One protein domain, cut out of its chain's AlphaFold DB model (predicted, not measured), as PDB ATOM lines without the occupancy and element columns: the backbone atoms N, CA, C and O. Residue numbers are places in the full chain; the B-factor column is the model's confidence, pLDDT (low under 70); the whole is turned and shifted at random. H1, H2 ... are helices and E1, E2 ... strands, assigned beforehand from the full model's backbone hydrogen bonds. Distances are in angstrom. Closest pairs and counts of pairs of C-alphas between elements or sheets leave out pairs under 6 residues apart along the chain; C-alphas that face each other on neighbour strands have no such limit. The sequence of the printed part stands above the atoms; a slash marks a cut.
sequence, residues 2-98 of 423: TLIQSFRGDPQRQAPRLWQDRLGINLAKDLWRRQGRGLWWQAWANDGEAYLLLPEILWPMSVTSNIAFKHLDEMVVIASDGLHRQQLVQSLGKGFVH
ATOM      1  N   THR A   2       5.719  18.617   4.077       83.94
ATOM      2  CA  THR A   2       6.877  18.892   4.945       83.94
ATOM      3  C   THR A   2       7.660  17.634   5.275       83.94
ATOM      4  O   THR A   2       8.873  17.695   5.456       83.94
ATOM      5  N   LEU A   3       6.982  16.489   5.315       89.88
ATOM      6  CA  LEU A   3       7.575  15.184   5.559       89.88
ATOM      7  C   LEU A   3       6.791  14.131   4.774       89.88
ATOM      8  O   LEU A   3       5.563  14.174   4.742       89.88
ATOM      9  N   ILE A   4       7.488  13.209   4.115       93.12
ATOM     10  CA  ILE A   4       6.887  12.055   3.439       93.12
ATOM     11  C   ILE A   4       7.661  10.818   3.864       93.12
ATOM     12  O   ILE A   4       8.888  10.809   3.829       93.12
ATOM     13  N   GLN A   5       6.952   9.765   4.236       93.94
ATOM     14  CA  GLN A   5       7.533   8.480   4.573       93.94
ATOM     15  C   GLN A   5       6.896   7.390   3.721       93.94
ATOM     16  O   GLN A   5       5.674   7.301   3.627       93.94
ATOM     17  N   SER A   6       7.726   6.559   3.102       95.88
ATOM     18  CA  SER A   6       7.304   5.348   2.413       95.88
ATOM     19  C   SER A   6       7.478   4.137   3.324       95.88
ATOM     20  O   SER A   6       8.431   4.021   4.100       95.88
ATOM     21  N   PHE A   7       6.553   3.196   3.205       94.50
ATOM     22  CA  PHE A   7       6.505   1.983   4.004       94.50
ATOM     23  C   PHE A   7       6.226   0.786   3.116       94.50
ATOM     24  O   PHE A   7       5.508   0.879   2.122       94.50
ATOM     25  N   ARG A   8       6.743  -0.374   3.516       93.62
ATOM     26  CA  ARG A   8       6.397  -1.644   2.884       93.62
ATOM     27  C   ARG A   8       5.200  -2.263   3.594       93.62
ATOM     28  O   ARG A   8       5.194  -2.355   4.820       93.62
ATOM     29  N   GLY A   9       4.204  -2.677   2.817       91.19
ATOM     30  CA  GLY A   9       3.065  -3.432   3.320       91.19
ATOM     31  C   GLY A   9       3.478  -4.805   3.851       91.19
ATOM     32  O   GLY A   9       4.419  -5.430   3.352       91.19
ATOM     33  N   ASP A  10       2.763  -5.272   4.871       91.75
ATOM     34  CA  ASP A  10       2.845  -6.644   5.363       91.75
ATOM     35  C   ASP A  10       1.418  -7.175   5.551       91.75
ATOM     36  O   ASP A  10       0.769  -6.840   6.548       91.75
ATOM     37  N   PRO A  11       0.903  -7.995   4.614       89.38
ATOM     38  CA  PRO A  11      -0.486  -8.441   4.644       89.38
ATOM     39  C   PRO A  11      -0.788  -9.381   5.819       89.38
ATOM     40  O   PRO A  11      -1.959  -9.648   6.085       89.38
ATOM     41  N   GLN A  12       0.240  -9.887   6.515       90.38
ATOM     42  CA  GLN A  12       0.079 -10.707   7.720       90.38
ATOM     43  C   GLN A  12      -0.183  -9.863   8.972       90.38
ATOM     44  O   GLN A  12      -0.677 -10.374   9.974       90.38
ATOM     45  N   ARG A  13       0.134  -8.564   8.931       90.38
ATOM     46  CA  ARG A  13      -0.140  -7.624  10.020       90.38
ATOM     47  C   ARG A  13      -1.474  -6.926   9.803       90.38
ATOM     48  O   ARG A  13      -1.969  -6.818   8.682       90.38
ATOM     49  N   GLN A  14      -2.039  -6.408  10.889       91.56
ATOM     50  CA  GLN A  14      -3.193  -5.519  10.807       91.56
ATOM     51  C   GLN A  14      -2.834  -4.252  10.017       91.56
ATOM     52  O   GLN A  14      -1.714  -3.747  10.117       91.56
ATOM     53  N   ALA A  15      -3.807  -3.731   9.263       93.38
ATOM     54  CA  ALA A  15      -3.669  -2.453   8.577       93.38
ATOM     55  C   ALA A  15      -3.271  -1.352   9.583       93.38
ATOM     56  O   ALA A  15      -3.861  -1.293  10.670       93.38
ATOM     57  N   PRO A  16      -2.306  -0.474   9.251       94.81
ATOM     58  CA  PRO A  16      -1.886   0.606  10.135       94.81
ATOM     59  C   PRO A  16      -3.063   1.475  10.584       94.81
ATOM     60  O   PRO A  16      -4.029   1.654   9.843       94.81
ATOM     61  N   ARG A  17      -2.973   2.068  11.779       94.31
ATOM     62  CA  ARG A  17      -4.049   2.905  12.333       94.31
ATOM     63  C   ARG A  17      -4.478   4.023  11.377       94.31
ATOM     64  O   ARG A  17      -5.668   4.185  11.151       94.31
ATOM     65  N   LEU A  18      -3.523   4.689  10.720       94.88
ATOM     66  CA  LEU A  18      -3.818   5.714   9.713       94.88
ATOM     67  C   LEU A  18      -4.746   5.200   8.603       94.88
ATOM     68  O   LEU A  18      -5.645   5.913   8.178       94.88
ATOM     69  N   TRP A  19      -4.565   3.964   8.136       96.00
ATOM     70  CA  TRP A  19      -5.456   3.392   7.127       96.00
ATOM     71  C   TRP A  19      -6.883   3.267   7.646       96.00
ATOM     72  O   TRP A  19      -7.823   3.631   6.946       96.00
ATOM     73  N   GLN A  20      -7.039   2.781   8.876       94.75
ATOM     74  CA  GLN A  20      -8.345   2.611   9.510       94.75
ATOM     75  C   GLN A  20      -9.023   3.965   9.749       94.75
ATOM     76  O   GLN A  20     -10.203   4.107   9.443       94.75
ATOM     77  N   ASP A  21      -8.266   4.960  10.208       93.94
ATOM     78  CA  ASP A  21      -8.765   6.310  10.483       93.94
ATOM     79  C   ASP A  21      -9.207   7.037   9.200       93.94
ATOM     80  O   ASP A  21     -10.115   7.863   9.240       93.94
ATOM     81  N   ARG A  22      -8.577   6.744   8.054       93.75
ATOM     82  CA  ARG A  22      -8.839   7.427   6.773       93.75
ATOM     83  C   ARG A  22      -9.856   6.709   5.881       93.75
ATOM     84  O   ARG A  22     -10.557   7.358   5.113       93.75
ATOM     85  N   LEU A  23      -9.929   5.380   5.956       93.31
ATOM     86  CA  LEU A  23     -10.749   4.549   5.061       93.31
ATOM     87  C   LEU A  23     -11.889   3.818   5.783       93.31
ATOM     88  O   LEU A  23     -12.765   3.248   5.134       93.31
ATOM     89  N   GLY A  24     -11.876   3.794   7.116       91.94
ATOM     90  CA  GLY A  24     -12.691   2.882   7.911       91.94
ATOM     91  C   GLY A  24     -12.130   1.454   7.920       91.94
ATOM     92  O   GLY A  24     -11.380   1.037   7.037       91.94
ATOM     93  N   ILE A  25     -12.515   0.673   8.933       91.25
ATOM     94  CA  ILE A  25     -11.918  -0.642   9.242       91.25
ATOM     95  C   ILE A  25     -12.004  -1.624   8.060       91.25
ATOM     96  O   ILE A  25     -11.019  -2.295   7.746       91.25
ATOM     97  N   ASN A  26     -13.161  -1.709   7.397       91.38
ATOM     98  CA  ASN A  26     -13.403  -2.706   6.348       91.38
ATOM     99  C   ASN A  26     -12.602  -2.404   5.076       91.38
ATOM    100  O   ASN A  26     -11.818  -3.242   4.633       91.38
ATOM    101  N   LEU A  27     -12.727  -1.186   4.541       91.94
ATOM    102  CA  LEU A  27     -12.009  -0.790   3.330       91.94
ATOM    103  C   LEU A  27     -10.490  -0.780   3.555       91.94
ATOM    104  O   LEU A  27      -9.745  -1.249   2.695       91.94
ATOM    105  N   ALA A  28     -10.027  -0.329   4.728       94.25
ATOM    106  CA  ALA A  28      -8.615  -0.398   5.100       94.25
ATOM    107  C   ALA A  28      -8.081  -1.836   5.052       94.25
ATOM    108  O   ALA A  28      -7.021  -2.082   4.482       94.25
ATOM    109  N   LYS A  29      -8.819  -2.794   5.626       93.56
ATOM    110  CA  LYS A  29      -8.434  -4.211   5.650       93.56
ATOM    111  C   LYS A  29      -8.383  -4.818   4.248       93.56
ATOM    112  O   LYS A  29      -7.445  -5.558   3.946       93.56
ATOM    113  N   ASP A  30      -9.361  -4.507   3.405       92.62
ATOM    114  CA  ASP A  30      -9.436  -5.041   2.045       92.62
ATOM    115  C   ASP A  30      -8.308  -4.499   1.166       92.62
ATOM    116  O   ASP A  30      -7.592  -5.274   0.525       92.62
ATOM    117  N   LEU A  31      -8.091  -3.181   1.186       93.31
ATOM    118  CA  LEU A  31      -7.015  -2.551   0.427       93.31
ATOM    119  C   LEU A  31      -5.630  -2.968   0.945       93.31
ATOM    120  O   LEU A  31      -4.747  -3.243   0.136       93.31
ATOM    121  N   TRP A  32      -5.448  -3.122   2.262       94.88
ATOM    122  CA  TRP A  32      -4.194  -3.608   2.851       94.88
ATOM    123  C   TRP A  32      -3.830  -5.022   2.377       94.88
ATOM    124  O   TRP A  32      -2.683  -5.297   2.020       94.88
ATOM    125  N   ARG A  33      -4.821  -5.921   2.304       92.50
ATOM    126  CA  ARG A  33      -4.630  -7.279   1.771       92.50
ATOM    127  C   ARG A  33      -4.283  -7.268   0.285       92.50
ATOM    128  O   ARG A  33      -3.379  -7.996  -0.114       92.50
ATOM    129  N   ARG A  34      -4.975  -6.446  -0.514       92.31
ATOM    130  CA  ARG A  34      -4.726  -6.311  -1.963       92.31
ATOM    131  C   ARG A  34      -3.353  -5.720  -2.261       92.31
ATOM    132  O   ARG A  34      -2.668  -6.211  -3.150       92.31
ATOM    133  N   GLN A  35      -2.938  -4.711  -1.499       91.38
ATOM    134  CA  GLN A  35      -1.607  -4.123  -1.612       91.38
ATOM    135  C   GLN A  35      -0.503  -5.159  -1.370       91.38
ATOM    136  O   GLN A  35       0.571  -5.097  -1.977       91.38
ATOM    137  N   GLY A  36      -0.739  -6.096  -0.449       93.06
ATOM    138  CA  GLY A  36       0.232  -7.117  -0.094       93.06
ATOM    139  C   GLY A  36       1.531  -6.488   0.406       93.06
ATOM    140  O   GLY A  36       1.548  -5.745   1.384       93.06
ATOM    141  N   ARG A  37       2.639  -6.791  -0.279       93.44
ATOM    142  CA  ARG A  37       3.980  -6.270   0.046       93.44
ATOM    143  C   ARG A  37       4.364  -5.010  -0.738       93.44
ATOM    144  O   ARG A  37       5.542  -4.641  -0.738       93.44
ATOM    145  N   GLY A  38       3.404  -4.385  -1.424       93.12
ATOM    146  CA  GLY A  38       3.588  -3.116  -2.129       93.12
ATOM    147  C   GLY A  38       3.889  -1.952  -1.182       93.12
ATOM    148  O   GLY A  38       3.727  -2.066   0.039       93.12
ATOM    149  N   LEU A  39       4.337  -0.827  -1.741       93.88
ATOM    150  CA  LEU A  39       4.590   0.389  -0.972       93.88
ATOM    151  C   LEU A  39       3.313   1.203  -0.762       93.88
ATOM    152  O   LEU A  39       2.425   1.225  -1.609       93.88
ATOM    153  N   TRP A  40       3.255   1.874   0.380       94.88
ATOM    154  CA  TRP A  40       2.317   2.955   0.659       94.88
ATOM    155  C   TRP A  40       3.066   4.108   1.311       94.88
ATOM    156  O   TRP A  40       4.181   3.923   1.814       94.88
ATOM    157  N   TRP A  41       2.453   5.288   1.324       96.00
ATOM    158  CA  TRP A  41       3.097   6.484   1.842       96.00
ATOM    159  C   TRP A  41       2.214   7.200   2.855       96.00
ATOM    160  O   TRP A  41       0.987   7.213   2.761       96.00
ATOM    161  N   GLN A  42       2.876   7.819   3.822       94.75
ATOM    162  CA  GLN A  42       2.297   8.784   4.738       94.75
ATOM    163  C   GLN A  42       2.963  10.127   4.482       94.75
ATOM    164  O   GLN A  42       4.190  10.201   4.408       94.75
ATOM    165  N   ALA A  43       2.175  11.183   4.351       92.19
ATOM    166  CA  ALA A  43       2.694  12.535   4.214       92.19
ATOM    167  C   ALA A  43       2.125  13.439   5.298       92.19
ATOM    168  O   ALA A  43       0.998  13.247   5.740       92.19
ATOM    169  N   TRP A  44       2.891  14.447   5.685       89.31
ATOM    170  CA  TRP A  44       2.443  15.524   6.552       89.31
ATOM    171  C   TRP A  44       2.536  16.836   5.782       89.31
ATOM    172  O   TRP A  44       3.516  17.095   5.066       89.31
ATOM    173  N   ALA A  45       1.491  17.651   5.889       83.19
ATOM    174  CA  ALA A  45       1.497  19.013   5.380       83.19
ATOM    175  C   ALA A  45       1.730  20.009   6.529       83.19
ATOM    176  O   ALA A  45       1.997  19.632   7.669       83.19
ATOM    177  N   ASN A  46       1.693  21.303   6.211       77.56
ATOM    178  CA  ASN A  46       1.919  22.372   7.190       77.56
ATOM    179  C   ASN A  46       0.781  22.484   8.221       77.56
ATOM    180  O   ASN A  46       0.943  23.171   9.223       77.56
ATOM    181  N   ASP A  47      -0.359  21.847   7.956       80.56
ATOM    182  CA  ASP A  47      -1.508  21.750   8.863       80.56
ATOM    183  C   ASP A  47      -1.275  20.767  10.024       80.56
ATOM    184  O   ASP A  47      -2.053  20.747  10.969       80.56
ATOM    185  N   GLY A  48      -0.195  19.977   9.973       78.81
ATOM    186  CA  GLY A  48       0.133  18.968  10.977       78.81
ATOM    187  C   GLY A  48      -0.620  17.645  10.808       78.81
ATOM    188  O   GLY A  48      -0.304  16.687  11.516       78.81
ATOM    189  N   GLU A  49      -1.551  17.545   9.856       86.88
ATOM    190  CA  GLU A  49      -2.327  16.329   9.626       86.88
ATOM    191  C   GLU A  49      -1.571  15.308   8.775       86.88
ATOM    192  O   GLU A  49      -0.803  15.630   7.864       86.88
ATOM    193  N   ALA A  50      -1.832  14.033   9.070       91.38
ATOM    194  CA  ALA A  50      -1.294  12.917   8.308       91.38
ATOM    195  C   ALA A  50      -2.217  12.550   7.137       91.38
ATOM    196  O   ALA A  50      -3.390  12.214   7.317       91.38
ATOM    197  N   TYR A  51      -1.654  12.524   5.941       94.06
ATOM    198  CA  TYR A  51      -2.296  12.106   4.704       94.06
ATOM    199  C   TYR A  51      -1.856  10.688   4.351       94.06
ATOM    200  O   TYR A  51      -0.668  10.367   4.420       94.06
ATOM    201  N   LEU A  52      -2.809   9.850   3.947       96.00
ATOM    202  CA  LEU A  52      -2.528   8.525   3.401       96.00
ATOM    203  C   LEU A  52      -2.416   8.621   1.882       96.00
ATOM    204  O   LEU A  52      -3.289   9.182   1.229       96.00
ATOM    205  N   LEU A  53      -1.344   8.081   1.321       95.12
ATOM    206  CA  LEU A  53      -1.077   8.094  -0.110       95.12
ATOM    207  C   LEU A  53      -1.002   6.655  -0.615       95.12
ATOM    208  O   LEU A  53      -0.188   5.863  -0.126       95.12
ATOM    209  N   LEU A  54      -1.835   6.340  -1.605       94.06
ATOM    210  CA  LEU A  54      -1.932   5.021  -2.228       94.06
ATOM    211  C   LEU A  54      -1.713   5.119  -3.741       94.06
ATOM    212  O   LEU A  54      -2.129   6.113  -4.333       94.06
ATOM    213  N   PRO A  55      -1.125   4.094  -4.382       92.38
ATOM    214  CA  PRO A  55      -1.163   3.961  -5.833       92.38
ATOM    215  C   PRO A  55      -2.606   3.960  -6.339       92.38
ATOM    216  O   PRO A  55      -3.455   3.257  -5.784       92.38
ATOM    217  N   GLU A  56      -2.875   4.682  -7.422       91.19
ATOM    218  CA  GLU A  56      -4.211   4.758  -8.021       91.19
ATOM    219  C   GLU A  56      -4.741   3.383  -8.444       91.19
ATOM    220  O   GLU A  56      -5.923   3.101  -8.275       91.19
ATOM    221  N   ILE A  57      -3.860   2.473  -8.870       90.62
ATOM    222  CA  ILE A  57      -4.225   1.095  -9.236       90.62
ATOM    223  C   ILE A  57      -4.863   0.293  -8.087       90.62
ATOM    224  O   ILE A  57      -5.556  -0.693  -8.330       90.62
ATOM    225  N   LEU A  58      -4.638   0.691  -6.830       90.25
ATOM    226  CA  LEU A  58      -5.283   0.064  -5.672       90.25
ATOM    227  C   LEU A  58      -6.649   0.679  -5.349       90.25
ATOM    228  O   LEU A  58      -7.404   0.094  -4.570       90.25
ATOM    229  N   TRP A  59      -6.972   1.845  -5.905       91.19
ATOM    230  CA  TRP A  59      -8.173   2.587  -5.555       91.19
ATOM    231  C   TRP A  59      -9.439   1.937  -6.146       91.19
ATOM    232  O   TRP A  59      -9.465   1.608  -7.334       91.19
ATOM    233  N   PRO A  60     -10.510   1.717  -5.356       86.88
ATOM    234  CA  PRO A  60     -11.753   1.151  -5.877       86.88
ATOM    235  C   PRO A  60     -12.449   2.096  -6.868       86.88
ATOM    236  O   PRO A  60     -12.486   3.304  -6.654       86.88
ATOM    237  N   MET A  61     -13.101   1.539  -7.896       78.44
ATOM    238  CA  MET A  61     -13.912   2.324  -8.845       78.44
ATOM    239  C   MET A  61     -15.130   2.995  -8.190       78.44
ATOM    240  O   MET A  61     -15.598   4.026  -8.666       78.44
ATOM    241  N   SER A  62     -15.647   2.422  -7.100       76.81
ATOM    242  CA  SER A  62     -16.725   2.996  -6.299       76.81
ATOM    243  C   SER A  62     -16.286   3.102  -4.842       76.81
ATOM    244  O   SER A  62     -15.991   2.110  -4.175       76.81
ATOM    245  N   VAL A  63     -16.230   4.335  -4.347       77.88
ATOM    246  CA  VAL A  63     -15.894   4.650  -2.957       77.88
ATOM    247  C   VAL A  63     -17.081   5.366  -2.331       77.88
ATOM    248  O   VAL A  63     -17.791   6.118  -2.998       77.88
ATOM    249  N   THR A  64     -17.334   5.094  -1.053       70.62
ATOM    250  CA  THR A  64     -18.403   5.747  -0.297       70.62
ATOM    251  C   THR A  64     -18.189   7.265  -0.275       70.62
ATOM    252  O   THR A  64     -17.060   7.749  -0.200       70.62
ATOM    253  N   SER A  65     -19.279   8.038  -0.315       64.25
ATOM    254  CA  SER A  65     -19.271   9.507  -0.456       64.25
ATOM    255  C   SER A  65     -18.556  10.276   0.662       64.25
ATOM    256  O   SER A  65     -18.372  11.484   0.548       64.25
ATOM    257  N   ASN A  66     -18.175   9.603   1.750       82.56
ATOM    258  CA  ASN A  66     -17.699  10.245   2.975       82.56
ATOM    259  C   ASN A  66     -16.167  10.265   3.096       82.56
ATOM    260  O   ASN A  66     -15.647  10.882   4.022       82.56
ATOM    261  N   ILE A  67     -15.436   9.607   2.189       89.56
ATOM    262  CA  ILE A  67     -13.969   9.605   2.212       89.56
ATOM    263  C   ILE A  67     -13.449  10.855   1.500       89.56
ATOM    264  O   ILE A  67     -13.770  11.117   0.341       89.56
ATOM    265  N   ALA A  68     -12.614  11.632   2.186       92.44
ATOM    266  CA  ALA A  68     -12.040  12.853   1.642       92.44
ATOM    267  C   ALA A  68     -10.740  12.557   0.878       92.44
ATOM    268  O   ALA A  68      -9.661  12.539   1.461       92.44
ATOM    269  N   PHE A  69     -10.826  12.348  -0.438       92.06
ATOM    270  CA  PHE A  69      -9.662  12.017  -1.274       92.06
ATOM    271  C   PHE A  69      -9.470  12.951  -2.478       92.06
ATOM    272  O   PHE A  69     -10.379  13.673  -2.900       92.06
ATOM    273  N   LYS A  70      -8.261  12.937  -3.043       90.56
ATOM    274  CA  LYS A  70      -7.879  13.655  -4.263       90.56
ATOM    275  C   LYS A  70      -6.915  12.801  -5.092       90.56
ATOM    276  O   LYS A  70      -5.909  12.336  -4.566       90.56
ATOM    277  N   HIS A  71      -7.207  12.648  -6.382       89.75
ATOM    278  CA  HIS A  71      -6.277  12.068  -7.356       89.75
ATOM    279  C   HIS A  71      -5.178  13.079  -7.707       89.75
ATOM    280  O   HIS A  71      -5.484  14.259  -7.931       89.75
ATOM    281  N   LEU A  72      -3.932  12.606  -7.736       85.44
ATOM    282  CA  LEU A  72      -2.715  13.311  -8.134       85.44
ATOM    283  C   LEU A  72      -1.875  12.363  -8.996       85.44
ATOM    284  O   LEU A  72      -1.149  11.528  -8.457       85.44
ATOM    285  N   ASP A  73      -1.984  12.501 -10.315       84.00
ATOM    286  CA  ASP A  73      -1.358  11.594 -11.283       84.00
ATOM    287  C   ASP A  73      -1.638  10.125 -10.906       84.00
ATOM    288  O   ASP A  73      -2.788   9.769 -10.673       84.00
ATOM    289  N   GLU A  74      -0.606   9.293 -10.761       88.00
ATOM    290  CA  GLU A  74      -0.717   7.860 -10.439       88.00
ATOM    291  C   GLU A  74      -1.001   7.563  -8.950       88.00
ATOM    292  O   GLU A  74      -0.872   6.422  -8.491       88.00
ATOM    293  N   MET A  75      -1.353   8.581  -8.160       90.50
ATOM    294  CA  MET A  75      -1.525   8.488  -6.712       90.50
ATOM    295  C   MET A  75      -2.877   9.038  -6.256       90.50
ATOM    296  O   MET A  75      -3.375  10.053  -6.737       90.50
ATOM    297  N   VAL A  76      -3.440   8.416  -5.225       92.94
ATOM    298  CA  VAL A  76      -4.608   8.917  -4.498       92.94
ATOM    299  C   VAL A  76      -4.171   9.355  -3.109       92.94
ATOM    300  O   VAL A  76      -3.602   8.574  -2.346       92.94
ATOM    301  N   VAL A  77      -4.454  10.615  -2.778       93.56
ATOM    302  CA  VAL A  77      -4.199  11.192  -1.456       93.56
ATOM    303  C   VAL A  77      -5.499  11.259  -0.675       93.56
ATOM    304  O   VAL A  77      -6.465  11.872  -1.125       93.56
ATOM    305  N   ILE A  78      -5.514  10.655   0.506       94.88
ATOM    306  CA  ILE A  78      -6.664  10.586   1.403       94.88
ATOM    307  C   ILE A  78      -6.366  11.440   2.638       94.88
ATOM    308  O   ILE A  78      -5.392  11.207   3.360       94.88
ATOM    309  N   ALA A  79      -7.204  12.449   2.850       94.06
ATOM    310  CA  ALA A  79      -7.161  13.370   3.976       94.06
ATOM    311  C   ALA A  79      -8.016  12.860   5.147       94.06
ATOM    312  O   ALA A  79      -8.801  11.923   5.000       94.06
ATOM    313  N   SER A  80      -7.872  13.490   6.313       92.69
ATOM    314  CA  SER A  80      -8.738  13.270   7.481       92.69
ATOM    315  C   SER A  80     -10.202  13.601   7.195       92.69
ATOM    316  O   SER A  80     -11.086  12.840   7.576       92.69
ATOM    317  N   ASP A  81     -10.450  14.723   6.520       91.25
ATOM    318  CA  ASP A  81     -11.786  15.236   6.225       91.25
ATOM    319  C   ASP A  81     -11.788  16.178   5.002       91.25
ATOM    320  O   ASP A  81     -10.772  16.411   4.332       91.25
ATOM    321  N   GLY A  82     -12.967  16.722   4.686       90.06
ATOM    322  CA  GLY A  82     -13.162  17.619   3.550       90.06
ATOM    323  C   GLY A  82     -12.386  18.939   3.637       90.06
ATOM    324  O   GLY A  82     -11.997  19.455   2.586       90.06
ATOM    325  N   LEU A  83     -12.135  19.463   4.843       91.50
ATOM    326  CA  LEU A  83     -11.393  20.708   5.058       91.50
ATOM    327  C   LEU A  83      -9.906  20.495   4.766       91.50
ATOM    328  O   LEU A  83      -9.330  21.229   3.965       91.50
ATOM    329  N   HIS A  84      -9.308  19.446   5.328       91.19
ATOM    330  CA  HIS A  84      -7.903  19.106   5.088       91.19
ATOM    331  C   HIS A  84      -7.657  18.749   3.618       91.19
ATOM    332  O   HIS A  84      -6.671  19.166   3.013       91.19
ATOM    333  N   ARG A  85      -8.620  18.095   2.956       91.00
ATOM    334  CA  ARG A  85      -8.575  17.900   1.499       91.00
ATOM    335  C   ARG A  85      -8.529  19.230   0.735       91.00
ATOM    336  O   ARG A  85      -7.775  19.353  -0.231       91.00
ATOM    337  N   GLN A  86      -9.333  20.221   1.126       89.44
ATOM    338  CA  GLN A  86      -9.313  21.543   0.488       89.44
ATOM    339  C   GLN A  86      -7.987  22.270   0.740       89.44
ATOM    340  O   GLN A  86      -7.417  22.825  -0.201       89.44
ATOM    341  N   GLN A  87      -7.468  22.224   1.969       88.06
ATOM    342  CA  GLN A  87      -6.167  22.799   2.323       88.06
ATOM    343  C   GLN A  87      -5.031  22.164   1.511       88.06
ATOM    344  O   GLN A  87      -4.208  22.882   0.935       88.06
ATOM    345  N   LEU A  88      -5.034  20.835   1.366       85.62
ATOM    346  CA  LEU A  88      -4.104  20.115   0.504       85.62
ATOM    347  C   LEU A  88      -4.162  20.644  -0.935       85.62
ATOM    348  O   LEU A  88      -3.128  21.028  -1.478       85.62
ATOM    349  N   VAL A  89      -5.349  20.719  -1.542       85.56
ATOM    350  CA  VAL A  89      -5.516  21.215  -2.921       85.56
ATOM    351  C   VAL A  89      -4.991  22.644  -3.075       85.56
ATOM    352  O   VAL A  89      -4.289  22.937  -4.042       85.56
ATOM    353  N   GLN A  90      -5.264  23.523  -2.108       84.38
ATOM    354  CA  GLN A  90      -4.727  24.886  -2.108       84.38
ATOM    355  C   GLN A  90      -3.196  24.905  -2.006       84.38
ATOM    356  O   GLN A  90      -2.546  25.700  -2.685       84.38
ATOM    357  N   SER A  91      -2.611  24.031  -1.180       79.06
ATOM    358  CA  SER A  91      -1.157  23.930  -1.010       79.06
ATOM    359  C   SER A  91      -0.459  23.422  -2.274       79.06
ATOM    360  O   SER A  91       0.592  23.942  -2.651       79.06
ATOM    361  N   LEU A  92      -1.076  22.464  -2.974       74.56
ATOM    362  CA  LEU A  92      -0.582  21.947  -4.244       74.56
ATOM    363  C   LEU A  92      -0.651  23.046  -5.306       74.56
ATOM    364  O   LEU A  92       0.356  23.327  -5.938       74.56
ATOM    365  N   GLY A  93      -1.768  23.770  -5.423       60.56
ATOM    366  CA  GLY A  93      -1.904  24.869  -6.389       60.56
ATOM    367  C   GLY A  93      -0.919  26.032  -6.190       60.56
ATOM    368  O   GLY A  93      -0.564  26.702  -7.155       60.56
ATOM    369  N   LYS A  94      -0.441  26.263  -4.959       57.38
ATOM    370  CA  LYS A  94       0.545  27.315  -4.638       57.38
ATOM    371  C   LYS A  94       2.008  26.852  -4.731       57.38
ATOM    372  O   LYS A  94       2.897  27.698  -4.712       57.38
ATOM    373  N   GLY A  95       2.266  25.541  -4.807       46.97
ATOM    374  CA  GLY A  95       3.612  24.954  -4.715       46.97
ATOM    375  C   GLY A  95       3.995  23.962  -5.821       46.97
ATOM    376  O   GLY A  95       5.175  23.647  -5.952       46.97
ATOM    377  N   PHE A  96       3.051  23.491  -6.642       41.19
ATOM    378  CA  PHE A  96       3.309  22.659  -7.825       41.19
ATOM    379  C   PHE A  96       3.683  23.532  -9.030       41.19
ATOM    380  O   PHE A  96       3.019  23.543 -10.062       41.19
ATOM    381  N   VAL A  97       4.791  24.264  -8.927       36.25
ATOM    382  CA  VAL A  97       5.506  24.661 -10.141       36.25
ATOM    383  C   VAL A  97       6.398  23.479 -10.489       36.25
ATOM    384  O   VAL A  97       7.440  23.269  -9.871       36.25
ATOM    385  N   HIS A  98       5.961  22.664 -11.451       39.81
ATOM    386  CA  HIS A  98       6.841  21.730 -12.146       39.81
ATOM    387  C   HIS A  98       7.948  22.549 -12.821       39.81
ATOM    388  O   HIS A  98       7.815  22.975 -13.966       39.81
TER     389      HIS A  98
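This is residues 2 to 98 of the 423 residues of an uncharacterized protein of Prochlorococcus sp. MIT 0701 (UniProt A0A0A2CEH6). A strongly twisted antiparallel sheet of five strands makes the middle of the domain, with helices toward both ends of its longest axis: H1 and H2 toward one end, H3 toward the other. H1 crosses over E3 and H3 packs by the E4 and E5 part of the sheet, while residues 93 to 98, of which 93 to 95 belong to H3, stick out. The printed part has 97 residues, with three named helices and five named strands in the order E1 H1 H2 E2 E3 E4 E5 H3; the sheet runs E1, E2, E3, E5, E4. The class is mixed, helices and strands. The whole is compact, with a radius of gyration of the C-alphas of 13.0 A and spans of 39, 27 and 23 A.

The sheet has edge strands E1, residues 3 to 8, and E4, residues 69 to 72; its inner strands are E2, residues 39 to 44, E3, residues 50 to 55, and E5, residues 75 to 78. From edge to edge the strands' lines turn by 92 degrees. E1 and E2 are antiparallel at 159 degrees, with N 5 and O 42 2.8 A apart, within hydrogen-bond range. E2 and E3 form a hairpin, with N 51 and O 43 at 2.8 A. E3 and E5 are antiparallel at 149 degrees, with N 54 and O 76 at 2.9 A. E4 and E5 form a second hairpin, with N 70 and O 77 at 2.8 A. H1, residues 17 to 23, is on the sheet at a height of 8.9 A and lies over E3, only just not over E5 too, on which 2 of its C-alphas fall; on the local plane it runs across the strands, at 67 degrees to E3. The closest C-alphas of H1 and E3 are those of Trp 19 and Leu 52, 7.0 A apart. H2, residues 25 to 35, only grazes the sheet with residues 31 to 35. H1 and H2 touch only at the corner, about perpendicular at 79 degrees, their closest C-alphas being those of Trp 19 and Ala 28, 5.3 A apart. H3, residues 82 to 95, is on the sheet at a height of 9.7 A and runs along the strands, at 26 degrees to E5 on the local plane; it is apart from H1 and H2. The closest C-alphas of H3 and E4 are those of Phe 69 and Arg 85, 6.6 A apart. In H1, H2 and H3 every O i to N i+4 pair is within hydrogen-bond range.

E1 begins at C-alpha 3 (7.575, 15.184, 5.559) and spans 17.1 A; E2 spans 17.0 A and E3 16.7 A. H2 spans 15.4 A. H3 spans 20.1 A and ends at C-alpha 95 (3.612, 24.954, -4.715).

The C-alphas of Gln 12 and Val 97, the two farthest apart, are 40.0 A apart. The printed part has no cut. The link from E3 to E4, residues 56 to 68, is long. The pLDDT is under 70 at residue 65 and residues 93 to 98.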